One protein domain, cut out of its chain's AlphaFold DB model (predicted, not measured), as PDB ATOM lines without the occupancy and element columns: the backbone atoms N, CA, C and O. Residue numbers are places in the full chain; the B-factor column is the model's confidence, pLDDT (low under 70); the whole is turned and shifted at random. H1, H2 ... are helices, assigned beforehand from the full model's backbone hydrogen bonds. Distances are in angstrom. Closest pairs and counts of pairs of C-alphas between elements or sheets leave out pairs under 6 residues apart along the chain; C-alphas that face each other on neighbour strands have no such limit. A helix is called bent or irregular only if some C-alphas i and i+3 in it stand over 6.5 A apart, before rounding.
ATOM      1  N   ARG A 146     288.320 266.744 260.980       93.81
ATOM      2  CA  ARG A 146     286.887 266.546 261.222       93.81
ATOM      3  C   ARG A 146     286.433 265.150 260.800       93.81
ATOM      4  O   ARG A 146     285.731 264.494 261.563       93.81
ATOM      5  N   GLU A 147     286.867 264.662 259.641       94.44
ATOM      6  CA  GLU A 147     286.529 263.310 259.179       94.44
ATOM      7  C   GLU A 147     287.138 262.229 260.067       94.44
ATOM      8  O   GLU A 147     286.452 261.266 260.389       94.44
ATOM      9  N   ALA A 148     288.375 262.402 260.535       95.25
ATOM     10  CA  ALA A 148     289.015 261.479 261.468       95.25
ATOM     11  C   ALA A 148     288.262 261.411 262.808       95.25
ATOM     12  O   ALA A 148     288.048 260.323 263.344       95.25
ATOM     13  N   PHE A 149     287.797 262.553 263.329       94.69
ATOM     14  CA  PHE A 149     286.959 262.598 264.529       94.69
ATOM     15  C   PHE A 149     285.624 261.856 264.338       94.69
ATOM     16  O   PHE A 149     285.227 261.056 265.190       94.69
ATOM     17  N   LEU A 150     284.937 262.090 263.217       95.31
ATOM     18  CA  LEU A 150     283.672 261.422 262.896       95.31
ATOM     19  C   LEU A 150     283.869 259.916 262.690       95.31
ATOM     20  O   LEU A 150     283.135 259.102 263.247       95.31
ATOM     21  N   PHE A 151     284.915 259.537 261.962       95.50
ATOM     22  CA  PHE A 151     285.298 258.149 261.759       95.50
ATOM     23  C   PHE A 151     285.566 257.445 263.094       95.50
ATOM     24  O   PHE A 151     285.093 256.332 263.323       95.50
ATOM     25  N   MET A 152     286.249 258.113 264.028       92.88
ATOM     26  CA  MET A 152     286.489 257.547 265.354       92.88
ATOM     27  C   MET A 152     285.245 257.489 266.227       92.88
ATOM     28  O   MET A 152     285.069 256.535 266.986       92.88
ATOM     29  N   THR A 153     284.350 258.460 266.078       91.19
ATOM     30  CA  THR A 153     283.030 258.429 266.711       91.19
ATOM     31  C   THR A 153     282.245 257.201 266.259       91.19
ATOM     32  O   THR A 153     281.689 256.496 267.099       91.19
ATOM     33  N   TYR A 154     282.264 256.885 264.963       94.19
ATOM     34  CA  TYR A 154     281.647 255.668 264.449       94.19
ATOM     35  C   TYR A 154     282.239 254.404 265.078       94.19
ATOM     36  O   TYR A 154     281.500 253.634 265.690       94.19
ATOM     37  N   VAL A 155     283.561 254.229 264.991       91.44
ATOM     38  CA  VAL A 155     284.252 253.021 265.476       91.44
ATOM     39  C   VAL A 155     284.010 252.780 266.966       91.44
ATOM     40  O   VAL A 155     283.809 251.643 267.382       91.44
ATOM     41  N   HIS A 156     284.031 253.830 267.788       85.69
ATOM     42  CA  HIS A 156     283.949 253.673 269.241       85.69
ATOM     43  C   HIS A 156     282.531 253.697 269.808       85.69
ATOM     44  O   HIS A 156     282.329 253.173 270.902       85.69
ATOM     45  N   LYS A 157     281.567 254.324 269.123       82.94
ATOM     46  CA  LYS A 157     280.222 254.534 269.680       82.94
ATOM     47  C   LYS A 157     279.107 253.879 268.882       82.94
ATOM     48  O   LYS A 157     278.168 253.395 269.497       82.94
ATOM     49  N   LEU A 158     279.185 253.877 267.553       87.19
ATOM     50  CA  LEU A 158     278.083 253.428 266.697       87.19
ATOM     51  C   LEU A 158     278.248 251.969 266.275       87.19
ATOM     52  O   LEU A 158     277.329 251.177 266.454       87.19
ATOM     53  N   ALA A 159     279.431 251.597 265.787       87.19
ATOM     54  CA  ALA A 159     279.715 250.244 265.327       87.19
ATOM     55  C   ALA A 159     279.461 249.149 266.389       87.19
ATOM     56  O   ALA A 159     278.814 248.159 266.050       87.19
ATOM     57  N   PRO A 160     279.826 249.324 267.679       84.94
ATOM     58  CA  PRO A 160     279.545 248.310 268.698       84.94
ATOM     59  C   PRO A 160     278.050 248.066 268.934       84.94
ATOM     60  O   PRO A 160     277.667 246.974 269.346       84.94
ATOM     61  N   LEU A 161     277.198 249.066 268.680       79.62
ATOM     62  CA  LEU A 161     275.744 248.915 268.793       79.62
ATOM     63  C   LEU A 161     275.197 248.047 267.655       79.62
ATOM     64  O   LEU A 161     274.271 247.266 267.863       79.62
ATOM     65  N   SER A 162     275.794 248.171 266.468       80.38
ATOM     66  CA  SER A 162     275.473 247.371 265.285       80.38
ATOM     67  C   SER A 162     276.063 245.959 265.317       80.38
ATOM     68  O   SER A 162     275.643 245.135 264.520       80.38
ATOM     69  N   ASP A 163     276.989 245.665 266.231       79.19
ATOM     70  CA  ASP A 163     277.614 244.341 266.375       79.19
ATOM     71  C   ASP A 163     277.039 243.504 267.525       79.19
ATOM     72  O   ASP A 163     277.511 242.401 267.793       79.19
ATOM     73  N   ALA A 164     276.028 243.994 268.245       67.75
ATOM     74  CA  ALA A 164     275.536 243.315 269.447       67.75
ATOM     75  C   ALA A 164     275.014 241.883 269.192       67.75
ATOM     76  O   ALA A 164     274.924 241.095 270.130       67.75
ATOM     77  N   CYS A 165     274.671 241.552 267.943       62.09
ATOM     78  CA  CYS A 165     274.234 240.219 267.511       62.09
ATOM     79  C   CYS A 165     275.106 239.650 266.383       62.09
ATOM     80  O   CYS A 165     274.672 238.766 265.648       62.09
ATOM     81  N   ASP A 166     276.312 240.189 266.229       70.06
ATOM     82  CA  ASP A 166     277.290 239.764 265.242       70.06
ATOM     83  C   ASP A 166     278.603 239.420 265.951       70.06
ATOM     84  O   ASP A 166     279.431 240.287 266.239       70.06
ATOM     85  N   ASP A 167     278.807 238.131 266.226       73.12
ATOM     86  CA  ASP A 167     279.995 237.642 266.936       73.12
ATOM     87  C   ASP A 167     281.302 237.951 266.190       73.12
ATOM     88  O   ASP A 167     282.357 238.142 266.803       73.12
ATOM     89  N   ALA A 168     281.237 238.047 264.860       78.19
ATOM     90  CA  ALA A 168     282.374 238.416 264.027       78.19
ATOM     91  C   ALA A 168     282.653 239.931 264.041       78.19
ATOM     92  O   ALA A 168     283.727 240.359 263.607       78.19
ATOM     93  N   ARG A 169     281.742 240.728 264.614       81.06
ATOM     94  CA  ARG A 169     281.845 242.179 264.798       81.06
ATOM     95  C   ARG A 169     282.175 242.915 263.501       81.06
ATOM     96  O   ARG A 169     283.147 243.679 263.439       81.06
ATOM     97  N   HIS A 170     281.430 242.634 262.434       85.50
ATOM     98  CA  HIS A 170     281.733 243.159 261.109       85.50
ATOM     99  C   HIS A 170     281.694 244.692 261.088       85.50
ATOM    100  O   HIS A 170     282.552 245.293 260.439       85.50
ATOM    101  N   PHE A 171     280.789 245.350 261.822       87.69
ATOM    102  CA  PHE A 171     280.699 246.815 261.838       87.69
ATOM    103  C   PHE A 171     281.869 247.476 262.572       87.69
ATOM    104  O   PHE A 171     282.324 248.540 262.161       87.69
ATOM    105  N   THR A 172     282.402 246.859 263.626       87.62
ATOM    106  CA  THR A 172     283.551 247.389 264.381       87.62
ATOM    107  C   THR A 172     284.871 247.043 263.710       87.62
ATOM    108  O   THR A 172     285.804 247.846 263.736       87.62
ATOM    109  N   LEU A 173     284.982 245.845 263.130       87.56
ATOM    110  CA  LEU A 173     286.250 245.329 262.627       87.56
ATOM    111  C   LEU A 173     286.395 245.464 261.121       87.56
ATOM    112  O   LEU A 173     287.463 245.855 260.679       87.56
ATOM    113  N   GLN A 174     285.376 245.166 260.321       89.81
ATOM    114  CA  GLN A 174     285.528 245.086 258.865       89.81
ATOM    115  C   GLN A 174     285.116 246.380 258.161       89.81
ATOM    116  O   GLN A 174     285.840 246.881 257.299       89.81
ATOM    117  N   VAL A 175     283.982 246.959 258.553       93.06
ATOM    118  CA  VAL A 175     283.416 248.156 257.915       93.06
ATOM    119  C   VAL A 175     284.365 249.368 257.942       93.06
ATOM    120  O   VAL A 175     284.488 250.019 256.902       93.06
ATOM    121  N   PRO A 176     285.125 249.661 259.018       93.12
ATOM    122  CA  PRO A 176     286.094 250.756 259.006       93.12
ATOM    123  C   PRO A 176     287.233 250.521 258.007       93.12
ATOM    124  O   PRO A 176     287.645 251.446 257.312       93.12
ATOM    125  N   HIS A 177     287.722 249.286 257.872       90.31
ATOM    126  CA  HIS A 177     288.761 248.977 256.886       90.31
ATOM    127  C   HIS A 177     288.234 249.141 255.457       90.31
ATOM    128  O   HIS A 177     288.912 249.742 254.624       90.31
ATOM    129  N   LEU A 178     287.004 248.685 255.194       91.19
ATOM    130  CA  LEU A 178     286.334 248.883 253.905       91.19
ATOM    131  C   LEU A 178     286.133 250.368 253.589       91.19
ATOM    132  O   LEU A 178     286.346 250.789 252.457       91.19
ATOM    133  N   ALA A 179     285.781 251.180 254.583       93.69
ATOM    134  CA  ALA A 179     285.576 252.614 254.415       93.69
ATOM    135  C   ALA A 179     286.829 253.351 253.935       93.69
ATOM    136  O   ALA A 179     286.733 254.266 253.125       93.69
ATOM    137  N   LEU A 180     288.017 252.934 254.373       90.81
ATOM    138  CA  LEU A 180     289.268 253.548 253.916       90.81
ATOM    139  C   LEU A 180     289.569 253.269 252.434       90.81
ATOM    140  O   LEU A 180     290.382 253.967 251.836       90.81
ATOM    141  N   GLN A 181     288.921 252.262 251.847       90.75
ATOM    142  CA  GLN A 181     289.101 251.853 250.451       90.75
ATOM    143  C   GLN A 181     287.884 252.178 249.579       90.75
ATOM    144  O   GLN A 181     287.994 252.200 248.355       90.75
ATOM    145  N   ASN A 182     286.725 252.422 250.192       93.19
ATOM    146  CA  ASN A 182     285.469 252.612 249.494       93.19
ATOM    147  C   ASN A 182     284.783 253.927 249.913       93.19
ATOM    148  O   ASN A 182     284.254 254.022 251.027       93.19
ATOM    149  N   PRO A 183     284.706 254.926 249.010       93.94
ATOM    150  CA  PRO A 183     284.120 256.220 249.333       93.94
ATOM    151  C   PRO A 183     282.625 256.132 249.664       93.94
ATOM    152  O   PRO A 183     282.138 256.948 250.439       93.94
ATOM    153  N   MET A 184     281.879 255.160 249.132       94.62
ATOM    154  CA  MET A 184     280.461 254.985 249.466       94.62
ATOM    155  C   MET A 184     280.302 254.669 250.952       94.62
ATOM    156  O   MET A 184     279.574 255.372 251.652       94.62
ATOM    157  N   ILE A 185     281.048 253.682 251.451       96.19
ATOM    158  CA  ILE A 185     281.034 253.299 252.867       96.19
ATOM    159  C   ILE A 185     281.538 254.451 253.737       96.19
ATOM    160  O   ILE A 185     280.898 254.782 254.736       96.19
ATOM    161  N   LEU A 186     282.636 255.107 253.341       96.81
ATOM    162  CA  LEU A 186     283.193 256.241 254.079       96.81
ATOM    163  C   LEU A 186     282.167 257.356 254.273       96.81
ATOM    164  O   LEU A 186     281.942 257.794 255.397       96.81
ATOM    165  N   HIS A 187     281.508 257.793 253.197       97.31
ATOM    166  CA  HIS A 187     280.484 258.830 253.291       97.31
ATOM    167  C   HIS A 187     279.294 258.383 254.154       97.31
ATOM    168  O   HIS A 187     278.759 259.201 254.896       97.31
ATOM    169  N   GLY A 188     278.915 257.099 254.115       96.38
ATOM    170  CA  GLY A 188     277.871 256.543 254.984       96.38
ATOM    171  C   GLY A 188     278.243 256.616 256.469       96.38
ATOM    172  O   GLY A 188     277.460 257.112 257.280       96.38
ATOM    173  N   ILE A 189     279.469 256.209 256.816       96.81
ATOM    174  CA  ILE A 189     280.021 256.314 258.176       96.81
ATOM    175  C   ILE A 189     280.045 257.769 258.650       96.81
ATOM    176  O   ILE A 189     279.580 258.069 259.749       96.81
ATOM    177  N   LEU A 190     280.574 258.677 257.825       96.31
ATOM    178  CA  LEU A 190     280.701 260.093 258.170       96.31
ATOM    179  C   LEU A 190     279.332 260.758 258.342       96.31
ATOM    180  O   LEU A 190     279.153 261.548 259.265       96.31
ATOM    181  N   ALA A 191     278.353 260.404 257.505       95.06
ATOM    182  CA  ALA A 191     276.981 260.882 257.628       95.06
ATOM    183  C   ALA A 191     276.353 260.450 258.957       95.06
ATOM    184  O   ALA A 191     275.840 261.285 259.701       95.06
ATOM    185  N   LEU A 192     276.429 259.153 259.274       93.12
ATOM    186  CA  LEU A 192     275.872 258.590 260.502       93.12
ATOM    187  C   LEU A 192     276.546 259.178 261.748       93.12
ATOM    188  O   LEU A 192     275.864 259.599 262.682       93.12
ATOM    189  N   ALA A 193     277.877 259.259 261.749       93.81
ATOM    190  CA  ALA A 193     278.635 259.829 262.856       93.81
ATOM    191  C   ALA A 193     278.374 261.327 263.039       93.81
ATOM    192  O   ALA A 193     278.242 261.778 264.173       93.81
ATOM    193  N   SER A 194     278.262 262.093 261.950       93.44
ATOM    194  CA  SER A 194     277.941 263.523 262.009       93.44
ATOM    195  C   SER A 194     276.538 263.742 262.574       93.44
ATOM    196  O   SER A 194     276.357 264.586 263.450       93.44
ATOM    197  N   ARG A 195     275.564 262.916 262.164       89.19
ATOM    198  CA  ARG A 195     274.205 262.933 262.722       89.19
ATOM    199  C   ARG A 195     274.186 262.596 264.211       89.19
ATOM    200  O   ARG A 195     273.445 263.209 264.968       89.19
ATOM    201  N   TYR A 196     274.992 261.627 264.637       87.00
ATOM    202  CA  TYR A 196     275.116 261.267 266.047       87.00
ATOM    203  C   TYR A 196     275.782 262.374 266.881       87.00
ATOM    204  O   TYR A 196     275.329 262.670 267.982       87.00
ATOM    205  N   ASP A 197     276.848 262.991 266.363       87.88
ATOM    206  CA  ASP A 197     277.578 264.080 267.024       87.88
ATOM    207  C   ASP A 197     276.722 265.348 267.149       87.88
ATOM    208  O   ASP A 197     276.659 265.976 268.207       87.88
ATOM    209  N   SER A 198     276.032 265.720 266.070       81.94
ATOM    210  CA  SER A 198     275.131 266.863 266.047       81.94
ATOM    211  C   SER A 198     273.984 266.630 265.050       81.94
ATOM    212  O   SER A 198     274.170 266.727 263.830       81.94
ATOM    213  N   PRO A 199     272.768 266.363 265.550       65.25
ATOM    214  CA  PRO A 199     271.684 265.847 264.720       65.25
ATOM    215  C   PRO A 199     271.171 266.787 263.622       65.25
ATOM    216  O   PRO A 199     270.666 266.342 262.597       65.25
ATOM    217  N   THR A 200     271.288 268.100 263.814       66.62
ATOM    218  CA  THR A 200     270.709 269.112 262.916       66.62
ATOM    219  C   THR A 200     271.737 269.712 261.958       66.62
ATOM    220  O   THR A 200     271.591 270.858 261.528       66.62
ATOM    221  N   THR A 201     272.819 268.993 261.656       75.38
ATOM    222  CA  THR A 201     273.921 269.553 260.869       75.38
ATOM    223  C   THR A 201     273.725 269.402 259.367       75.38
ATOM    224  O   THR A 201     273.395 268.341 258.839       75.38
ATOM    225  N   LEU A 202     274.033 270.483 258.647       87.94
ATOM    226  CA  LEU A 202     274.223 270.456 257.197       87.94
ATOM    227  C   LEU A 202     275.312 269.444 256.787       87.94
ATOM    228  O   LEU A 202     275.229 268.860 255.713       87.94
ATOM    229  N   GLU A 203     276.303 269.216 257.659       92.94
ATOM    230  CA  GLU A 203     277.394 268.247 257.488       92.94
ATOM    231  C   GLU A 203     276.881 266.805 257.338       92.94
ATOM    232  O   GLU A 203     277.222 266.133 256.365       92.94
ATOM    233  N   SER A 204     276.003 266.360 258.241       92.12
ATOM    234  CA  SER A 204     275.350 265.047 258.181       92.12
ATOM    235  C   SER A 204     274.676 264.828 256.826       92.12
ATOM    236  O   SER A 204     274.932 263.838 256.138       92.12
ATOM    237  N   THR A 205     273.847 265.786 256.406       91.62
ATOM    238  CA  THR A 205     273.123 265.719 255.128       91.62
ATOM    239  C   THR A 205     274.065 265.780 253.926       91.62
ATOM    240  O   THR A 205     273.832 265.101 252.929       91.62
ATOM    241  N   TYR A 206     275.154 266.546 254.008       94.75
ATOM    242  CA  TYR A 206     276.166 266.619 252.956       94.75
ATOM    243  C   TYR A 206     276.816 265.256 252.690       94.75
ATOM    244  O   TYR A 206     276.866 264.810 251.540       94.75
ATOM    245  N   TYR A 207     277.271 264.568 253.741       95.88
ATOM    246  CA  TYR A 207     277.846 263.230 253.605       95.88
ATOM    247  C   TYR A 207     276.798 262.196 253.188       95.88
ATOM    248  O   TYR A 207     277.082 261.358 252.332       95.88
ATOM    249  N   HIS A 208     275.569 262.295 253.700       95.12
ATOM    250  CA  HIS A 208     274.491 261.392 253.309       95.12
ATOM    251  C   HIS A 208     274.143 261.519 251.822       95.12
ATOM    252  O   HIS A 208     274.044 260.515 251.128       95.12
ATOM    253  N   ASN A 209     274.059 262.738 251.287       95.00
ATOM    254  CA  ASN A 209     273.819 262.947 249.859       95.00
ATOM    255  C   ASN A 209     274.932 262.330 248.999       95.00
ATOM    256  O   ASN A 209     274.648 261.701 247.983       95.00
ATOM    257  N   LYS A 210     276.202 262.462 249.409       96.56
ATOM    258  CA  LYS A 210     277.316 261.779 248.730       96.56
ATOM    259  C   LYS A 210     277.170 260.259 248.774       96.56
ATOM    260  O   LYS A 210     277.392 259.607 247.758       96.56
ATOM    261  N   HIS A 211     276.794 259.714 249.929       96.50
ATOM    262  CA  HIS A 211     276.555 258.288 250.111       96.50
ATOM    263  C   HIS A 211     275.435 257.778 249.194       96.50
ATOM    264  O   HIS A 211     275.668 256.852 248.424       96.50
ATOM    265  N   ILE A 212     274.267 258.428 249.202       94.88
ATOM    266  CA  ILE A 212     273.107 258.045 248.382       94.88
ATOM    267  C   ILE A 212     273.407 258.144 246.885       94.88
ATOM    268  O   ILE A 212     273.046 257.239 246.142       94.88
ATOM    269  N   ASN A 213     274.111 259.185 246.431       94.62
ATOM    270  CA  ASN A 213     274.493 259.295 245.020       94.62
ATOM    271  C   ASN A 213     275.335 258.098 244.559       94.62
ATOM    272  O   ASN A 213     275.101 257.560 243.482       94.62
ATOM    273  N   LEU A 214     276.290 257.654 245.381       94.94
ATOM    274  CA  LEU A 214     277.091 256.462 245.083       94.94
ATOM    275  C   LEU A 214     276.252 255.181 245.172       94.94
ATOM    276  O   LEU A 214     276.399 254.303 244.327       94.94
ATOM    277  N   LEU A 215     275.347 255.104 246.151       92.12
ATOM    278  CA  LEU A 215     274.469 253.956 246.369       92.12
ATOM    279  C   LEU A 215     273.513 253.722 245.192       92.12
ATOM    280  O   LEU A 215     273.354 252.587 244.759       92.12
ATOM    281  N   ILE A 216     272.931 254.790 244.634       89.94
ATOM    282  CA  ILE A 216     272.049 254.720 243.457       89.94
ATOM    283  C   ILE A 216     272.768 254.051 242.283       89.94
ATOM    284  O   ILE A 216     272.198 253.181 241.638       89.94
ATOM    285  N   HIS A 217     274.028 254.417 242.036       88.19
ATOM    286  CA  HIS A 217     274.827 253.811 240.969       88.19
ATOM    287  C   HIS A 217     275.252 252.371 241.276       88.19
ATOM    288  O   HIS A 217     275.477 251.590 240.357       88.19
ATOM    289  N   ALA A 218     275.381 252.014 242.553       89.12
ATOM    290  CA  ALA A 218     275.785 250.676 242.965       89.12
ATOM    291  C   ALA A 218     274.656 249.637 242.841       89.12
ATOM    292  O   ALA A 218     274.954 248.454 242.734       89.12
ATOM    293  N   PHE A 219     273.383 250.052 242.798       85.38
ATOM    294  CA  PHE A 219     272.254 249.130 242.598       85.38
ATOM    295  C   PHE A 219     272.217 248.471 241.212       85.38
ATOM    296  O   PHE A 219     271.588 247.427 241.066       85.38
ATOM    297  N   ASP A 220     272.905 249.043 240.219       85.06
ATOM    298  CA  ASP A 220     273.039 248.451 238.881       85.06
ATOM    299  C   ASP A 220     274.124 247.354 238.821       85.06
ATOM    300  O   ASP A 220     274.310 246.708 237.787       85.06
ATOM    301  N   LEU A 221     274.877 247.158 239.908       85.19
ATOM    302  CA  LEU A 221     275.952 246.174 240.014       85.19
ATOM    303  C   LEU A 221     275.484 244.923 240.778       85.19
ATOM    304  O   LEU A 221     274.502 244.984 241.521       85.19
ATOM    305  N   PRO A 222     276.189 243.781 240.633       82.31
ATOM    306  CA  PRO A 222     275.925 242.596 241.441       82.31
ATOM    307  C   PRO A 222     275.968 242.922 242.930       82.31
ATOM    308  O   PRO A 222     276.812 243.700 243.386       82.31
ATOM    309  N   TRP A 223     275.057 242.322 243.686       80.38
ATOM    310  CA  TRP A 223     274.909 242.650 245.090       80.38
ATOM    311  C   TRP A 223     276.037 242.009 245.891       80.38
ATOM    312  O   TRP A 223     276.136 240.789 245.999       80.38
ATOM    313  N   ASP A 224     276.896 242.843 246.466       83.56
ATOM    314  CA  ASP A 224     278.015 242.408 247.286       83.56
ATOM    315  C   ASP A 224     277.863 242.885 248.739       83.56
ATOM    316  O   ASP A 224     276.960 243.643 249.117       83.56
ATOM    317  N   THR A 225     278.786 242.450 249.596       83.19
ATOM    318  CA  THR A 225     278.813 242.867 251.004       83.19
ATOM    319  C   THR A 225     278.972 244.379 251.167       83.19
ATOM    320  O   THR A 225     278.558 244.929 252.187       83.19
ATOM    321  N   THR A 226     279.559 245.063 250.182       89.44
ATOM    322  CA  THR A 226     279.769 246.513 250.185       89.44
ATOM    323  C   THR A 226     278.458 247.261 249.970       89.44
ATOM    324  O   THR A 226     278.129 248.160 250.748       89.44
ATOM    325  N   LEU A 227     277.688 246.886 248.948       89.69
ATOM    326  CA  LEU A 227     276.361 247.431 248.690       89.69
ATOM    327  C   LEU A 227     275.464 247.196 249.904       89.69
ATOM    328  O   LEU A 227     274.852 248.137 250.408       89.69
ATOM    329  N   LEU A 228     275.475 245.978 250.452       86.19
ATOM    330  CA  LEU A 228     274.685 245.652 251.632       86.19
ATOM    331  C   LEU A 228     275.086 246.489 252.858       86.19
ATOM    332  O   LEU A 228     274.235 247.103 253.501       86.19
ATOM    333  N   THR A 229     276.381 246.573 253.165       89.50
ATOM    334  CA  THR A 229     276.871 247.423 254.264       89.50
ATOM    335  C   THR A 229     276.432 248.875 254.071       89.50
ATOM    336  O   THR A 229     276.023 249.535 255.024       89.50
ATOM    337  N   SER A 230     276.462 249.365 252.830       91.56
ATOM    338  CA  SER A 230     276.034 250.723 252.495       91.56
ATOM    339  C   SER A 230     274.544 250.936 252.767       91.56
ATOM    340  O   SER A 230     274.185 251.894 253.447       91.56
ATOM    341  N   VAL A 231     273.683 250.013 252.330       89.38
ATOM    342  CA  VAL A 231     272.237 250.058 252.610       89.38
ATOM    343  C   VAL A 231     271.962 250.073 254.116       89.38
ATOM    344  O   VAL A 231     271.126 250.847 254.584       89.38
ATOM    345  N   VAL A 232     272.690 249.276 254.904       88.06
ATOM    346  CA  VAL A 232     272.527 249.276 256.367       88.06
ATOM    347  C   VAL A 232     272.950 250.606 256.981       88.06
ATOM    348  O   VAL A 232     272.237 251.129 257.833       88.06
ATOM    349  N   LEU A 233     274.065 251.196 256.539       91.69
ATOM    350  CA  LEU A 233     274.484 252.523 257.001       91.69
ATOM    351  C   LEU A 233     273.448 253.603 256.655       91.69
ATOM    352  O   LEU A 233     273.162 254.454 257.499       91.69
ATOM    353  N   ALA A 234     272.847 253.551 255.461       90.12
ATOM    354  CA  ALA A 234     271.750 254.441 255.080       90.12
ATOM    355  C   ALA A 234     270.535 254.267 256.005       90.12
ATOM    356  O   ALA A 234     269.964 255.256 256.464       90.12
ATOM    357  N   ARG A 235     270.190 253.023 256.354       85.75
ATOM    358  CA  ARG A 235     269.078 252.745 257.264       85.75
ATOM    359  C   ARG A 235     269.337 253.254 258.682       85.75
ATOM    360  O   ARG A 235     268.495 253.951 259.240       85.75
ATOM    361  N   LEU A 236     270.518 252.973 259.232       85.88
ATOM    362  CA  LEU A 236     270.934 253.473 260.548       85.88
ATOM    363  C   LEU A 236     270.928 255.007 260.596       85.88
ATOM    364  O   LEU A 236     270.596 255.599 261.620       85.88
ATOM    365  N   TYR A 237     271.275 255.661 259.484       88.75
ATOM    366  CA  TYR A 237     271.232 257.115 259.373       88.75
ATOM    367  C   TYR A 237     269.807 257.659 259.467       88.75
ATOM    368  O   TYR A 237     269.565 258.587 260.242       88.75
ATOM    369  N   GLU A 238     268.871 257.105 258.692       83.50
ATOM    370  CA  GLU A 238     267.463 257.522 258.693       83.50
ATOM    371  C   GLU A 238     266.821 257.363 260.065       83.50
ATOM    372  O   GLU A 238     266.108 258.252 260.523       83.50
ATOM    373  N   GLU A 239     267.098 256.240 260.716       75.38
ATOM    374  CA  GLU A 239     266.507 255.901 262.003       75.38
ATOM    375  C   GLU A 239     267.065 256.744 263.153       75.38
ATOM    376  O   GLU A 239     266.348 256.987 264.116       75.38
ATOM    377  N   ASN A 240     268.287 257.269 263.033       73.75
ATOM    378  CA  ASN A 240     268.900 258.176 264.009       73.75
ATOM    379  C   ASN A 240     268.384 259.637 263.889       73.75
ATOM    380  O   ASN A 240     269.156 260.589 264.027       73.75
ATOM    381  N   ASP A 241     267.105 259.839 263.554       68.25
ATOM    382  CA  ASP A 241     266.505 261.158 263.297       68.25
ATOM    383  C   ASP A 241     266.344 262.021 264.569       68.25
ATOM    384  O   ASP A 241     265.498 261.711 265.397       68.25
ATOM    385  N   PRO A 242     266.999 263.188 264.710       58.66
ATOM    386  CA  PRO A 242     266.803 264.075 265.868       58.66
ATOM    387  C   PRO A 242     265.379 264.437 266.251       58.66
ATOM    388  O   PRO A 242     265.154 264.870 267.380       58.66
ATOM    389  N   SER A 243     264.466 264.444 265.276       56.72
ATOM    390  CA  SER A 243     263.120 264.972 265.475       56.72
ATOM    391  C   SER A 243     262.231 264.027 266.283       56.72
ATOM    392  O   SER A 243     261.215 264.456 266.834       56.72
ATOM    393  N   SER A 244     262.623 262.754 266.391       54.84
ATOM    394  CA  SER A 244     261.941 261.800 267.263       54.84
ATOM    395  C   SER A 244     262.451 261.926 268.707       54.84
ATOM    396  O   SER A 244     263.576 262.352 268.955       54.84
ATOM    397  N   ASP A 245     261.590 261.630 269.684       53.84
ATOM    398  CA  ASP A 245     261.867 261.849 271.111       53.84
ATOM    399  C   ASP A 245     263.200 261.162 271.519       53.84
ATOM    400  O   ASP A 245     263.408 259.991 271.178       53.84
ATOM    401  N   PRO A 246     264.127 261.846 272.223       49.06
ATOM    402  CA  PRO A 246     265.386 261.266 272.702       49.06
ATOM    403  C   PRO A 246     265.225 259.944 273.469       49.06
ATOM    404  O   PRO A 246     266.124 259.104 273.441       49.06
ATOM    405  N   HIS A 247     264.076 259.718 274.116       49.53
ATOM    406  CA  HIS A 247     263.764 258.452 274.788       49.53
ATOM    407  C   HIS A 247     263.395 257.307 273.827       49.53
ATOM    408  O   HIS A 247     263.510 256.142 274.203       49.53
ATOM    409  N   THR A 248     263.001 257.612 272.588       48.97
ATOM    410  CA  THR A 248     262.768 256.630 271.511       48.97
ATOM    411  C   THR A 248     264.046 256.251 270.760       48.97
ATOM    412  O   THR A 248     264.170 255.101 270.357       48.97
ATOM    413  N   HIS A 249     265.018 257.163 270.626       47.97
ATOM    414  CA  HIS A 249     266.310 256.909 269.950       47.97
ATOM    415  C   HIS A 249     267.318 256.146 270.788       47.97
ATOM    416  O   HIS A 249     268.106 255.365 270.266       47.97
ATOM    417  N   LEU A 250     267.277 256.352 272.105       43.16
ATOM    418  CA  LEU A 250     268.040 255.544 273.053       43.16
ATOM    419  C   LEU A 250     267.386 254.178 273.317       43.16
ATOM    420  O   LEU A 250     267.918 253.378 274.088       43.16
ATOM    421  N   SER A 251     266.225 253.916 272.710       49.50
ATOM    422  CA  SER A 251     265.640 252.586 272.711       49.50
ATOM    423  C   SER A 251     266.465 251.711 271.778       49.50
ATOM    424  O   SER A 251     266.805 252.103 270.664       49.50
TER     425      SER A 251
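AT A GLANCE: This is residues 146 to 251 of the 335 residues of an uncharacterized protein of Fusarium flagelliforme (UniProt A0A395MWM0). Three helices, H4, H5 and H6, make an up-and-down bundle, each running against the one before it, and H1 crosses H4 on the side away from H5 and H6. The short H2 and H3 lead from H1 to H4, and a last short helix, H7, touches no helix. The printed part has 106 residues with seven named helices, H1 to H7 in chain order, and no named strand: all helix. It is compact, with a radius of gyration of the C-alphas of 13.1 A and spans of 39 by 32 by 24 A.

IN THESE COORDINATES: H5, residues 202 to 218, is 24.4 A long. H1, residues 146 to 162, is 22.7 A long and begins at C-alpha 146 (286.887, 266.546, 261.222); it has a kink of 35 degrees near residue 156 and is only just irregular, C-alphas 156 and 159 being 6.7 A apart. H4 is residues 183 to 197, 20.4 A, and H6 residues 225 to 239, 21.0 A. H2 is residues 170 to 173, 5.2 A, H3 175 to 179, 6.1 A, and H7 246 to 249, 5.2 A, ending at C-alpha 249 (266.310, 256.909, 269.950).

HOW THE PARTS SIT: H5 and H4 form a hairpin, opposite ways at a shallow tilt of 29 degrees; their closest C-alphas, Ser 204 and Ala 191, are 4.5 A apart. H5 and H6, also a hairpin, touch at a tilt of 36 degrees, only just steep. H4, the hub, touches H6 and, about perpendicular at 83 degrees, H1. H3 and H4 touch only at the corner. Each O i to N i+4 pair is within hydrogen-bond range in H3, H4 and H6, with 10 of 13 in H1 and 12 of 13 in H5; H2 and H7 are too short for such a pair.

THE WHOLE: The C-alphas of Pro 222 and His 247, the farthest apart, are 38.9 A apart. The printed part has no cut and no long link. Residues 164 to 165, 199 to 200 and 241 to 251 have pLDDT under 70.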